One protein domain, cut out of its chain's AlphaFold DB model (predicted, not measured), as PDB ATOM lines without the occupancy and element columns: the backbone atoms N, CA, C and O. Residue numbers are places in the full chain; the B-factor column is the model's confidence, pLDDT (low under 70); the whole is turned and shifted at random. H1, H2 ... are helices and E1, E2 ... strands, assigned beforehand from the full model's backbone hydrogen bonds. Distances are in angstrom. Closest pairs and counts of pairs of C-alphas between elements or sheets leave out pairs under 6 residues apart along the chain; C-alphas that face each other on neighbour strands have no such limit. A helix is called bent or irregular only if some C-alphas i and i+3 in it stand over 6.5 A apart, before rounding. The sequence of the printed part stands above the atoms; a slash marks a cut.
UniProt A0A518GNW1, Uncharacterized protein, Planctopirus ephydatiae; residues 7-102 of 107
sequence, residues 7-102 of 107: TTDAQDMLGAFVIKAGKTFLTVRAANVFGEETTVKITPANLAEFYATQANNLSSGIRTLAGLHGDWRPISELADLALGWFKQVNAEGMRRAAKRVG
ATOM      1  N   THR A   7      30.062   9.809   2.484       94.44
ATOM      2  CA  THR A   7      30.920  10.316   1.413       94.44
ATOM      3  C   THR A   7      30.106  10.988   0.320       94.44
ATOM      4  O   THR A   7      30.450  12.104  -0.049       94.44
ATOM      5  N   THR A   8      29.027  10.364  -0.157       93.50
ATOM      6  CA  THR A   8      28.138  10.967  -1.161       93.50
ATOM      7  C   THR A   8      27.474  12.219  -0.600       93.50
ATOM      8  O   THR A   8      27.570  13.274  -1.213       93.50
ATOM      9  N   ASP A   9      26.931  12.149   0.618       94.19
ATOM     10  CA  ASP A   9      26.314  13.311   1.273       94.19
ATOM     11  C   ASP A   9      27.314  14.476   1.432       94.19
ATOM     12  O   ASP A   9      26.979  15.642   1.225       94.19
ATOM     13  N   ALA A  10      28.565  14.173   1.795       94.81
ATOM     14  CA  ALA A  10      29.616  15.177   1.924       94.81
ATOM     15  C   ALA A  10      30.071  15.727   0.566       94.81
ATOM     16  O   ALA A  10      30.394  16.908   0.477       94.81
ATOM     17  N   GLN A  11      30.100  14.906  -0.486       95.69
ATOM     18  CA  GLN A  11      30.405  15.355  -1.846       95.69
ATOM     19  C   GLN A  11      29.305  16.262  -2.399       95.69
ATOM     20  O   GLN A  11      29.626  17.280  -3.005       95.69
ATOM     21  N   ASP A  12      28.039  15.946  -2.131       94.88
ATOM     22  CA  ASP A  12      26.896  16.773  -2.523       94.88
ATOM     23  C   ASP A  12      26.891  18.119  -1.780       94.88
ATOM     24  O   ASP A  12      26.563  19.154  -2.357       94.88
ATOM     25  N   MET A  13      27.281  18.122  -0.500       94.38
ATOM     26  CA  MET A  13      27.300  19.329   0.331       94.38
ATOM     27  C   MET A  13      28.532  20.212   0.100       94.38
ATOM     28  O   MET A  13      28.418  21.436   0.074       94.38
ATOM     29  N   LEU A  14      29.720  19.609   0.033       94.62
ATOM     30  CA  LEU A  14      30.998  20.326   0.052       94.62
ATOM     31  C   LEU A  14      31.647  20.366  -1.332       94.62
ATOM     32  O   LEU A  14      32.288  21.354  -1.673       94.62
ATOM     33  N   GLY A  15      31.479  19.311  -2.131       94.56
ATOM     34  CA  GLY A  15      32.028  19.182  -3.478       94.56
ATOM     35  C   GLY A  15      32.881  17.925  -3.687       94.56
ATOM     36  O   GLY A  15      33.282  17.226  -2.755       94.56
ATOM     37  N   ALA A  16      33.229  17.671  -4.952       94.00
ATOM     38  CA  ALA A  16      33.941  16.465  -5.396       94.00
ATOM     39  C   ALA A  16      35.382  16.319  -4.860       94.00
ATOM     40  O   ALA A  16      36.002  15.271  -5.032       94.00
ATOM     41  N   PHE A  17      35.929  17.346  -4.202       94.56
ATOM     42  CA  PHE A  17      37.243  17.273  -3.561       94.56
ATOM     43  C   PHE A  17      37.238  16.385  -2.301       94.56
ATOM     44  O   PHE A  17      38.300  15.987  -1.813       94.56
ATOM     45  N   VAL A  18      36.058  16.044  -1.771       96.94
ATOM     46  CA  VAL A  18      35.906  15.061  -0.695       96.94
ATOM     47  C   VAL A  18      36.196  13.658  -1.231       96.94
ATOM     48  O   VAL A  18      35.538  13.172  -2.148       96.94
ATOM     49  N   ILE A  19      37.167  12.980  -0.618       96.50
ATOM     50  CA  ILE A  19      37.563  11.608  -0.969       96.50
ATOM     51  C   ILE A  19      36.745  10.593  -0.167       96.50
ATOM     52  O   ILE A  19      36.347   9.553  -0.683       96.50
ATOM     53  N   LYS A  20      36.549  10.862   1.127       96.25
ATOM     54  CA  LYS A  20      35.842   9.963   2.044       96.25
ATOM     55  C   LYS A  20      35.328  10.739   3.237       96.25
ATOM     56  O   LYS A  20      36.071  11.540   3.800       96.25
ATOM     57  N   ALA A  21      34.122  10.442   3.695       96.12
ATOM     58  CA  ALA A  21      33.597  11.061   4.903       96.12
ATOM     59  C   ALA A  21      33.012  10.036   5.872       96.12
ATOM     60  O   ALA A  21      32.643   8.916   5.525       96.12
ATOM     61  N   GLY A  22      32.946  10.444   7.131       94.94
ATOM     62  CA  GLY A  22      32.228   9.754   8.182       94.94
ATOM     63  C   GLY A  22      31.824  10.738   9.270       94.94
ATOM     64  O   GLY A  22      32.139  11.926   9.229       94.94
ATOM     65  N   LYS A  23      31.163  10.233  10.309       95.19
ATOM     66  CA  LYS A  23      30.737  11.069  11.441       95.19
ATOM     67  C   LYS A  23      31.902  11.697  12.210       95.19
ATOM     68  O   LYS A  23      31.733  12.720  12.860       95.19
ATOM     69  N   THR A  24      33.081  11.081  12.190       95.75
ATOM     70  CA  THR A  24      34.236  11.495  13.007       95.75
ATOM     71  C   THR A  24      35.436  11.955  12.186       95.75
ATOM     72  O   THR A  24      36.452  12.334  12.767       95.75
ATOM     73  N   PHE A  25      35.342  11.925  10.857       96.94
ATOM     74  CA  PHE A  25      36.416  12.349   9.970       96.94
ATOM     75  C   PHE A  25      35.868  12.834   8.624       96.94
ATOM     76  O   PHE A  25      34.819  12.382   8.172       96.94
ATOM     77  N   LEU A  26      36.629  13.701   7.972       97.31
ATOM     78  CA  LEU A  26      36.422  14.151   6.605       97.31
ATOM     79  C   LEU A  26      37.783  14.125   5.904       97.31
ATOM     80  O   LEU A  26      38.706  14.821   6.318       97.31
ATOM     81  N   THR A  27      37.926  13.279   4.891       97.69
ATOM     82  CA  THR A  27      39.143  13.164   4.089       97.69
ATOM     83  C   THR A  27      38.955  13.922   2.785       97.69
ATOM     84  O   THR A  27      38.046  13.614   2.014       97.69
ATOM     85  N   VAL A  28      39.833  14.884   2.532       96.75
ATOM     86  CA  VAL A  28      39.757  15.806   1.397       96.75
ATOM     87  C   VAL A  28      41.050  15.791   0.599       96.75
ATOM     88  O   VAL A  28      42.130  15.565   1.148       96.75
ATOM     89  N   ARG A  29      40.928  16.057  -0.696       96.06
ATOM     90  CA  ARG A  29      42.038  16.419  -1.570       96.06
ATOM     91  C   ARG A  29      42.255  17.926  -1.472       96.06
ATOM     92  O   ARG A  29      41.310  18.688  -1.663       96.06
ATOM     93  N   ALA A  30      43.472  18.345  -1.161       93.19
ATOM     94  CA  ALA A  30      43.855  19.749  -1.050       93.19
ATOM     95  C   ALA A  30      45.252  19.957  -1.645       93.19
ATOM     96  O   ALA A  30      45.952  18.989  -1.920       93.19
ATOM     97  N   ALA A  31      45.669  21.208  -1.818       89.81
ATOM     98  CA  ALA A  31      47.044  21.548  -2.164       89.81
ATOM     99  C   ALA A  31      47.730  22.217  -0.966       89.81
ATOM    100  O   ALA A  31      47.096  22.992  -0.245       89.81
ATOM    101  N   ASN A  32      49.006  21.909  -0.738       85.25
ATOM    102  CA  ASN A  32      49.811  22.615   0.259       85.25
ATOM    103  C   ASN A  32      50.249  24.004  -0.257       85.25
ATOM    104  O   ASN A  32      49.939  24.401  -1.382       85.25
ATOM    105  N   VAL A  33      51.004  24.743   0.558       83.81
ATOM    106  CA  VAL A  33      51.542  26.071   0.200       83.81
ATOM    107  C   VAL A  33      52.420  26.086  -1.067       83.81
ATOM    108  O   VAL A  33      52.575  27.136  -1.682       83.81
ATOM    109  N   PHE A  34      52.964  24.940  -1.482       86.81
ATOM    110  CA  PHE A  34      53.774  24.789  -2.696       86.81
ATOM    111  C   PHE A  34      52.955  24.338  -3.916       86.81
ATOM    112  O   PHE A  34      53.514  24.140  -4.991       86.81
ATOM    113  N   GLY A  35      51.634  24.184  -3.770       85.88
ATOM    114  CA  GLY A  35      50.752  23.696  -4.831       85.88
ATOM    115  C   GLY A  35      50.783  22.178  -5.014       85.88
ATOM    116  O   GLY A  35      50.187  21.670  -5.961       85.88
ATOM    117  N   GLU A  36      51.448  21.440  -4.124       89.56
ATOM    118  CA  GLU A  36      51.506  19.983  -4.196       89.56
ATOM    119  C   GLU A  36      50.213  19.385  -3.653       89.56
ATOM    120  O   GLU A  36      49.765  19.706  -2.546       89.56
ATOM    121  N   GLU A  37      49.619  18.491  -4.439       91.44
ATOM    122  CA  GLU A  37      48.404  17.793  -4.055       91.44
ATOM    123  C   GLU A  37      48.668  16.848  -2.877       91.44
ATOM    124  O   GLU A  37      49.597  16.040  -2.875       91.44
ATOM    125  N   THR A  38      47.820  16.938  -1.862       93.19
ATOM    126  CA  THR A  38      47.894  16.126  -0.657       93.19
ATOM    127  C   THR A  38      46.507  15.717  -0.181       93.19
ATOM    128  O   THR A  38      45.483  16.326  -0.502       93.19
ATOM    129  N   THR A  39      46.471  14.639   0.596       95.75
ATOM    130  CA  THR A  39      45.250  14.135   1.219       95.75
ATOM    131  C   THR A  39      45.247  14.503   2.691       95.75
ATOM    132  O   THR A  39      46.142  14.115   3.440       95.75
ATOM    133  N   VAL A  40      44.207  15.211   3.125       96.38
ATOM    134  CA  VAL A  40      44.089  15.711   4.496       96.38
ATOM    135  C   VAL A  40      42.910  15.043   5.173       96.38
ATOM    136  O   VAL A  40      41.797  15.044   4.651       96.38
ATOM    137  N   LYS A  41      43.144  14.478   6.359       97.81
ATOM    138  CA  LYS A  41      42.093  13.897   7.197       97.81
ATOM    139  C   LYS A  41      41.754  14.854   8.331       97.81
ATOM    140  O   LYS A  41      42.465  14.927   9.326       97.81
ATOM    141  N   ILE A  42      40.631  15.545   8.194       98.19
ATOM    142  CA  ILE A  42      40.130  16.509   9.168       98.19
ATOM    143  C   ILE A  42      39.244  15.781  10.176       98.19
ATOM    144  O   ILE A  42      38.340  15.030   9.807       98.19
ATOM    145  N   THR A  43      39.485  16.006  11.464       98.19
ATOM    146  CA  THR A  43      38.650  15.485  12.554       98.19
ATOM    147  C   THR A  43      38.047  16.624  13.378       98.19
ATOM    148  O   THR A  43      38.576  17.740  13.362       98.19
ATOM    149  N   PRO A  44      36.996  16.357  14.180       97.69
ATOM    150  CA  PRO A  44      36.482  17.320  15.151       97.69
ATOM    151  C   PRO A  44      37.545  17.927  16.072       97.69
ATOM    152  O   PRO A  44      37.458  19.100  16.423       97.69
ATOM    153  N   ALA A  45      38.557  17.139  16.451       97.62
ATOM    154  CA  ALA A  45      39.652  17.612  17.291       97.62
ATOM    155  C   ALA A  45      40.521  18.647  16.560       97.62
ATOM    156  O   ALA A  45      40.809  19.693  17.131       97.62
ATOM    157  N   ASN A  46      40.855  18.399  15.288       97.94
ATOM    158  CA  ASN A  46      41.641  19.345  14.490       97.94
ATOM    159  C   ASN A  46      40.902  20.668  14.277       97.94
ATOM    160  O   ASN A  46      41.521  21.723  14.311       97.94
ATOM    161  N   LEU A  47      39.581  20.625  14.085       97.31
ATOM    162  CA  LEU A  47      38.781  21.844  13.959       97.31
ATOM    163  C   LEU A  47      38.719  22.615  15.273       97.31
ATOM    164  O   LEU A  47      38.888  23.830  15.277       97.31
ATOM    165  N   ALA A  48      38.502  21.926  16.393       97.19
ATOM    166  CA  ALA A  48      38.497  22.572  17.700       97.19
ATOM    167  C   ALA A  48      39.840  23.271  17.981       97.19
ATOM    168  O   ALA A  48      39.854  24.437  18.365       97.19
ATOM    169  N   GLU A  49      40.958  22.596  17.710       97.12
ATOM    170  CA  GLU A  49      42.305  23.168  17.807       97.12
ATOM    171  C   GLU A  49      42.503  24.365  16.865       97.12
ATOM    172  O   GLU A  49      43.015  25.405  17.287       97.12
ATOM    173  N   PHE A  50      42.052  24.259  15.612       97.06
ATOM    174  CA  PHE A  50      42.120  25.345  14.637       97.06
ATOM    175  C   PHE A  50      41.393  26.601  15.132       97.06
ATOM    176  O   PHE A  50      41.969  27.688  15.128       97.06
ATOM    177  N   TYR A  51      40.151  26.475  15.609       95.81
ATOM    178  CA  TYR A  51      39.404  27.629  16.120       95.81
ATOM    179  C   TYR A  51      39.961  28.169  17.440       95.81
ATOM    180  O   TYR A  51      39.811  29.358  17.716       95.81
ATOM    181  N   ALA A  52      40.627  27.331  18.238       94.94
ATOM    182  CA  ALA A  52      41.269  27.762  19.475       94.94
ATOM    183  C   ALA A  52      42.576  28.534  19.227       94.94
ATOM    184  O   ALA A  52      42.916  29.410  20.017       94.94
ATOM    185  N   THR A  53      43.308  28.222  18.150       93.50
ATOM    186  CA  THR A  53      44.694  28.697  17.967       93.50
ATOM    187  C   THR A  53      44.943  29.495  16.686       93.50
ATOM    188  O   THR A  53      45.736  30.431  16.701       93.50
ATOM    189  N   GLN A  54      44.289  29.151  15.574       93.38
ATOM    190  CA  GLN A  54      44.592  29.688  14.241       93.38
ATOM    191  C   GLN A  54      43.558  30.710  13.761       93.38
ATOM    192  O   GLN A  54      43.932  31.720  13.170       93.38
ATOM    193  N   ALA A  55      42.265  30.474  14.005       89.25
ATOM    194  CA  ALA A  55      41.182  31.258  13.397       89.25
ATOM    195  C   ALA A  55      41.261  32.767  13.703       89.25
ATOM    196  O   ALA A  55      40.978  33.590  12.831       89.25
ATOM    197  N   ASN A  56      41.711  33.117  14.912       86.50
ATOM    198  CA  ASN A  56      41.878  34.498  15.376       86.50
ATOM    199  C   ASN A  56      43.338  34.973  15.355       86.50
ATOM    200  O   ASN A  56      43.632  36.072  15.822       86.50
ATOM    201  N   ASN A  57      44.265  34.158  14.844       85.62
ATOM    202  CA  ASN A  57      45.653  34.566  14.732       85.62
ATOM    203  C   ASN A  57      45.824  35.488  13.514       85.62
ATOM    204  O   ASN A  57      45.654  35.060  12.370       85.62
ATOM    205  N   LEU A  58      46.139  36.757  13.786       85.31
ATOM    206  CA  LEU A  58      46.396  37.800  12.788       85.31
ATOM    207  C   LEU A  58      47.896  38.063  12.579       85.31
ATOM    208  O   LEU A  58      48.258  38.903  11.762       85.31
ATOM    209  N   SER A  59      48.778  37.365  13.303       86.69
ATOM    210  CA  SER A  59      50.228  37.575  13.218       86.69
ATOM    211  C   SER A  59      50.866  36.919  11.988       86.69
ATOM    212  O   SER A  59      52.056  37.103  11.753       86.69
ATOM    213  N   SER A  60      50.114  36.104  11.242       82.69
ATOM    214  CA  SER A  60      50.608  35.306  10.119       82.69
ATOM    215  C   SER A  60      49.543  35.169   9.033       82.69
ATOM    216  O   SER A  60      48.380  34.894   9.326       82.69
ATOM    217  N   GLY A  61      49.964  35.295   7.772       88.62
ATOM    218  CA  GLY A  61      49.147  34.950   6.605       88.62
ATOM    219  C   GLY A  61      49.049  33.442   6.344       88.62
ATOM    220  O   GLY A  61      48.337  33.039   5.435       88.62
ATOM    221  N   ILE A  62      49.745  32.610   7.125       91.31
ATOM    222  CA  ILE A  62      49.737  31.147   7.016       91.31
ATOM    223  C   ILE A  62      48.961  30.550   8.188       91.31
ATOM    224  O   ILE A  62      49.177  30.941   9.339       91.31
ATOM    225  N   ARG A  63      48.109  29.562   7.897       93.94
ATOM    226  CA  ARG A  63      47.366  28.773   8.890       93.94
ATOM    227  C   ARG A  63      47.604  27.283   8.704       93.94
ATOM    228  O   ARG A  63      48.017  26.832   7.637       93.94
ATOM    229  N   THR A  64      47.313  26.527   9.762       94.88
ATOM    230  CA  THR A  64      47.456  25.067   9.769       94.88
ATOM    231  C   THR A  64      46.154  24.386  10.159       94.88
ATOM    232  O   THR A  64      45.645  24.642  11.247       94.88
ATOM    233  N   LEU A  65      45.645  23.476   9.326       96.56
ATOM    234  CA  LEU A  65      44.489  22.631   9.643       96.56
ATOM    235  C   LEU A  65      44.840  21.160   9.425       96.56
ATOM    236  O   LEU A  65      45.139  20.757   8.308       96.56
ATOM    237  N   ALA A  66      44.782  20.344  10.482       95.88
ATOM    238  CA  ALA A  66      45.093  18.909  10.410       95.88
ATOM    239  C   ALA A  66      46.451  18.602   9.727       95.88
ATOM    240  O   ALA A  66      46.574  17.637   8.976       95.88
ATOM    241  N   GLY A  67      47.460  19.448   9.971       93.88
ATOM    242  CA  GLY A  67      48.794  19.352   9.363       93.88
ATOM    243  C   GLY A  67      48.922  19.968   7.962       93.88
ATOM    244  O   GLY A  67      50.031  20.054   7.447       93.88
ATOM    245  N   LEU A  68      47.829  20.434   7.348       94.81
ATOM    246  CA  LEU A  68      47.878  21.182   6.092       94.81
ATOM    247  C   LEU A  68      48.251  22.637   6.367       94.81
ATOM    248  O   LEU A  68      47.482  23.353   7.008       94.81
ATOM    249  N   HIS A  69      49.395  23.067   5.842       93.44
ATOM    250  CA  HIS A  69      49.849  24.453   5.882       93.44
ATOM    251  C   HIS A  69      49.514  25.163   4.569       93.44
ATOM    252  O   HIS A  69      49.805  24.644   3.488       93.44
ATOM    253  N   GLY A  70      48.946  26.361   4.659       91.81
ATOM    254  CA  GLY A  70      48.606  27.159   3.486       91.81
ATOM    255  C   GLY A  70      48.216  28.588   3.834       91.81
ATOM    256  O   GLY A  70      48.232  28.977   5.005       91.81
ATOM    257  N   ASP A  71      47.863  29.357   2.801       91.56
ATOM    258  CA  ASP A  71      47.318  30.703   2.972       91.56
ATOM    259  C   ASP A  71      46.107  30.683   3.913       91.56
ATOM    260  O   ASP A  71      45.328  29.724   3.970       91.56
ATOM    261  N   TRP A  72      45.961  31.747   4.692       92.00
ATOM    262  CA  TRP A  72      44.935  31.818   5.711       92.00
ATOM    263  C   TRP A  72      43.523  31.729   5.131       92.00
ATOM    264  O   TRP A  72      42.669  31.162   5.814       92.00
ATOM    265  N   ARG A  73      43.248  32.235   3.915       91.62
ATOM    266  CA  ARG A  73      41.879  32.216   3.360       91.62
ATOM    267  C   ARG A  73      41.445  30.794   3.010       91.62
ATOM    268  O   ARG A  73      40.496  30.336   3.645       91.62
ATOM    269  N   PRO A  74      42.157  30.038   2.145       92.75
ATOM    270  CA  PRO A  74      41.721  28.693   1.769       92.75
ATOM    271  C   PRO A  74      41.661  27.734   2.961       92.75
ATOM    272  O   PRO A  74      40.756  26.910   3.054       92.75
ATOM    273  N   ILE A  75      42.594  27.855   3.915       95.38
ATOM    274  CA  ILE A  75      42.588  27.007   5.113       95.38
ATOM    275  C   ILE A  75      41.379  27.316   6.009       95.38
ATOM    276  O   ILE A  75      40.794  26.398   6.584       95.38
ATOM    277  N   SER A  76      40.987  28.586   6.126       95.44
ATOM    278  CA  SER A  76      39.818  28.973   6.930       95.44
ATOM    279  C   SER A  76      38.513  28.562   6.267       95.44
ATOM    280  O   SER A  76      37.647  28.015   6.939       95.44
ATOM    281  N   GLU A  77      38.407  28.743   4.952       95.06
ATOM    282  CA  GLU A  77      37.265  28.272   4.167       95.06
ATOM    283  C   GLU A  77      37.102  26.751   4.300       95.06
ATOM    284  O   GLU A  77      36.005  26.260   4.573       95.06
ATOM    285  N   LEU A  78      38.202  25.993   4.214       95.94
ATOM    286  CA  LEU A  78      38.187  24.547   4.430       95.94
ATOM    287  C   LEU A  78      37.755  24.174   5.859       95.94
ATOM    288  O   LEU A  78      36.996  23.218   6.041       95.94
ATOM    289  N   ALA A  79      38.213  24.916   6.872       97.19
ATOM    290  CA  ALA A  79      37.795  24.706   8.256       97.19
ATOM    291  C   ALA A  79      36.290  24.963   8.442       97.19
ATOM    292  O   ALA A  79      35.612  24.156   9.081       97.19
ATOM    293  N   ASP A  80      35.755  26.030   7.845       96.75
ATOM    294  CA  ASP A  80      34.337  26.389   7.930       96.75
ATOM    295  C   ASP A  80      33.440  25.369   7.216       96.75
ATOM    296  O   ASP A  80      32.416  24.955   7.773       96.75
ATOM    297  N   LEU A  81      33.850  24.886   6.040       96.75
ATOM    298  CA  LEU A  81      33.173  23.799   5.325       96.75
ATOM    299  C   LEU A  81      33.144  22.512   6.158       96.75
ATOM    300  O   LEU A  81      32.085  21.907   6.354       96.75
ATOM    301  N   ALA A  82      34.291  22.115   6.715       97.12
ATOM    302  CA  ALA A  82      34.381  20.932   7.564       97.12
ATOM    303  C   ALA A  82      33.553  21.086   8.854       97.12
ATOM    304  O   ALA A  82      32.892  20.138   9.287       97.12
ATOM    305  N   LEU A  83      33.533  22.279   9.458       97.06
ATOM    306  CA  LEU A  83      32.674  22.583  10.599       97.06
ATOM    307  C   LEU A  83      31.192  22.450  10.226       97.06
ATOM    308  O   LEU A  83      30.436  21.847  10.989       97.06
ATOM    309  N   GLY A  84      30.778  22.987   9.075       96.31
ATOM    310  CA  GLY A  84      29.420  22.850   8.543       96.31
ATOM    311  C   GLY A  84      28.994  21.388   8.434       96.31
ATOM    312  O   GLY A  84      27.950  21.006   8.967       96.31
ATOM    313  N   TRP A  85      29.856  20.551   7.858       96.25
ATOM    314  CA  TRP A  85      29.632  19.110   7.774       96.25
ATOM    315  C   TRP A  85      29.445  18.458   9.150       96.25
ATOM    316  O   TRP A  85      28.438  17.793   9.406       96.25
ATOM    317  N   PHE A  86      30.373  18.669  10.090       96.75
ATOM    318  CA  PHE A  86      30.274  18.010  11.394       96.75
ATOM    319  C   PHE A  86      29.126  18.533  12.261       96.75
ATOM    320  O   PHE A  86      28.627  17.778  13.095       96.75
ATOM    321  N   LYS A  87      28.657  19.770  12.063       95.06
ATOM    322  CA  LYS A  87      27.410  20.251  12.681       95.06
ATOM    323  C   LYS A  87      26.214  19.397  12.260       95.06
ATOM    324  O   LYS A  87      25.375  19.086  13.099       95.06
ATOM    325  N   GLN A  88      26.168  18.979  10.998       94.25
ATOM    326  CA  GLN A  88      25.075  18.177  10.458       94.25
ATOM    327  C   GLN A  88      25.148  16.712  10.903       94.25
ATOM    328  O   GLN A  88      24.136  16.137  11.296       94.25
ATOM    329  N   VAL A  89      26.338  16.100  10.879       95.00
ATOM    330  CA  VAL A  89      26.457  14.643  11.092       95.00
ATOM    331  C   VAL A  89      26.930  14.226  12.485       95.00
ATOM    332  O   VAL A  89      26.773  13.059  12.858       95.00
ATOM    333  N   ASN A  90      27.537  15.137  13.256       95.19
ATOM    334  CA  ASN A  90      28.122  14.842  14.568       95.19
ATOM    335  C   ASN A  90      28.287  16.089  15.467       95.19
ATOM    336  O   ASN A  90      29.375  16.369  15.988       95.19
ATOM    337  N   ALA A  91      27.196  16.829  15.689       95.25
ATOM    338  CA  ALA A  91      27.211  18.024  16.534       95.25
ATOM    339  C   ALA A  91      27.744  17.739  17.951       95.25
ATOM    340  O   ALA A  91      28.555  18.496  18.481       95.25
ATOM    341  N   GLU A  92      27.351  16.619  18.565       95.56
ATOM    342  CA  GLU A  92      27.813  16.237  19.905       95.56
ATOM    343  C   GLU A  92      29.318  15.954  19.966       95.56
ATOM    344  O   GLU A  92      29.977  16.277  20.957       95.56
ATOM    345  N   GLY A  93      29.883  15.337  18.924       95.25
ATOM    346  CA  GLY A  93      31.325  15.141  18.801       95.25
ATOM    347  C   GLY A  93      32.066  16.472  18.734       95.25
ATOM    348  O   GLY A  93      33.047  16.656  19.455       95.25
ATOM    349  N   MET A  94      31.552  17.424  17.952       96.62
ATOM    350  CA  MET A  94      32.117  18.773  17.883       96.62
ATOM    351  C   MET A  94      32.007  19.527  19.208       96.62
ATOM    352  O   MET A  94      32.993  20.114  19.642       96.62
ATOM    353  N   ARG A  95      30.858  19.478  19.898       96.38
ATOM    354  CA  ARG A  95      30.695  20.111  21.222       96.38
ATOM    355  C   ARG A  95      31.685  19.539  22.242       96.38
ATOM    356  O   ARG A  95      32.303  20.291  22.993       96.38
ATOM    357  N   ARG A  96      31.892  18.215  22.238       96.25
ATOM    358  CA  ARG A  96      32.898  17.551  23.087       96.25
ATOM    359  C   ARG A  96      34.324  17.979  22.742       96.25
ATOM    360  O   ARG A  96      35.105  18.220  23.658       96.25
ATOM    361  N   ALA A  97      34.660  18.077  21.456       96.56
ATOM    362  CA  ALA A  97      35.975  18.534  21.010       96.56
ATOM    363  C   ALA A  97      36.228  20.001  21.396       96.56
ATOM    364  O   ALA A  97      37.254  20.295  21.998       96.56
ATOM    365  N   ALA A  98      35.258  20.888  21.156       95.88
ATOM    366  CA  ALA A  98      35.317  22.301  21.534       95.88
ATOM    367  C   ALA A  98      35.541  22.484  23.045       95.88
ATOM    368  O   ALA A  98      36.451  23.205  23.453       95.88
ATOM    369  N   LYS A  99      34.797  21.748  23.884       96.62
ATOM    370  CA  LYS A  99      34.940  21.822  25.347       96.62
ATOM    371  C   LYS A  99      36.358  21.484  25.821       96.62
ATOM    372  O   LYS A  99      36.832  22.083  26.780       96.62
ATOM    373  N   ARG A 100      37.045  20.540  25.164       95.56
ATOM    374  CA  ARG A 100      38.413  20.127  25.537       95.56
ATOM    375  C   ARG A 100      39.456  21.224  25.331       95.56
ATOM    376  O   ARG A 100      40.471  21.199  26.010       95.56
ATOM    377  N   VAL A 101      39.199  22.167  24.427       95.50
ATOM    378  CA  VAL A 101      40.099  23.289  24.117       95.50
ATOM    379  C   VAL A 101      39.580  24.623  24.670       95.50
ATOM    380  O   VAL A 101      40.034  25.683  24.257       95.50
ATOM    381  N   GLY A 102      38.608  24.587  25.588       93.44
ATOM    382  CA  GLY A 102      38.057  25.791  26.220       93.44
ATOM    383  C   GLY A 102      37.100  26.603  25.340       93.44
ATOM    384  O   GLY A 102      36.798  27.746  25.670       93.44
TER     385      GLY A 102
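Overview. This is residues 7 to 102 of the 107 residues of an uncharacterized protein of Planctopirus ephydatiae (UniProt A0A518GNW1). A long helix arm, H3a, runs through the middle of a flat domain, over one face of a small three-stranded sheet, with the short helix H1 on that same face. The hairpin E4 E5 packs on the beginning of H3a; past its far end the helix bends and folds back as H3b, and H2 packs on both arms. The printed part has 96 residues with three named helices and five named strands, in the order H1 E1 E2 E3 H2 E4 E5 H3, class mixed. The sheets are E1 - E2 - E3 and E4 - E5, both antiparallel. The whole is compact, with a radius of gyration of the C-alphas of 12.7 A, and spans 32 by 32 by 16 A.

Arrangement. H1, residues 7 to 14, is on the sheet of E1, residues 18 to 21, E2, residues 26 to 31, and E3, residues 37 to 42. This sheet is a meander, each strand the antiparallel neighbour of the one before, in two hairpins. N 19 and O 27 are 2.8 A apart across E1 and E2, and N 28 and O 40 are 2.9 A apart across E2 and E3. H1 lies over E1 at a height over the sheet of 7.7 A and only just stands up from it, rising 43 degrees. H2, residues 44 to 53, is not on this sheet. E4, residues 62 to 65, and E5, residues 68 to 71, form a hairpin, with N 63 and O 70 3.0 A apart. H3, residues 72 to 100, was assigned as one helix by its hydrogen bonds but is bent: C-alphas 89 and 92 are 9.1 A apart. Its arm H3a, residues 72 to 89, is on the three-stranded sheet at a height of 9.2 A, on the same face as H1, giving two layers, helices on one face of a sheet. H3a touches H1 with residues 81 to 85 alone, at a steep tilt of 52 degrees, opposite ways; the closest C-alphas are those of Leu 14 and Leu 81, 6.7 A. H2 touches H3a, closest at the C-alphas of Leu 47 and Ala 79, 6.5 A. H2 also touches the arm H3b, residues 92 to 100, closest at the C-alphas of Ala 48 and Ala 98, 5.0 A. In H1, H2, H3a and H3b every O i to N i+4 pair is within hydrogen-bond range.

Along the chain. H1 begins at C-alpha 7, (30.920, 10.316, 1.413). E2 is 15.6 A long and E3 15.7 A. H2 is 14.3 A long. H3a runs 25.8 A from C-alpha 72 at (44.935, 31.818, 5.711), and H3b runs 12.6 A to C-alpha 100 at (38.413, 20.127, 25.537).

Size, cuts and confidence. The two C-alphas farthest apart, those of Thr 8 and Ser 59, are 37.5 A apart. The printed part has no cut. The link from H2 to E4, 8 residues, is short, and the other links are tight. The mean pLDDT of the printed part is 94.2, and no printed residue is under 70.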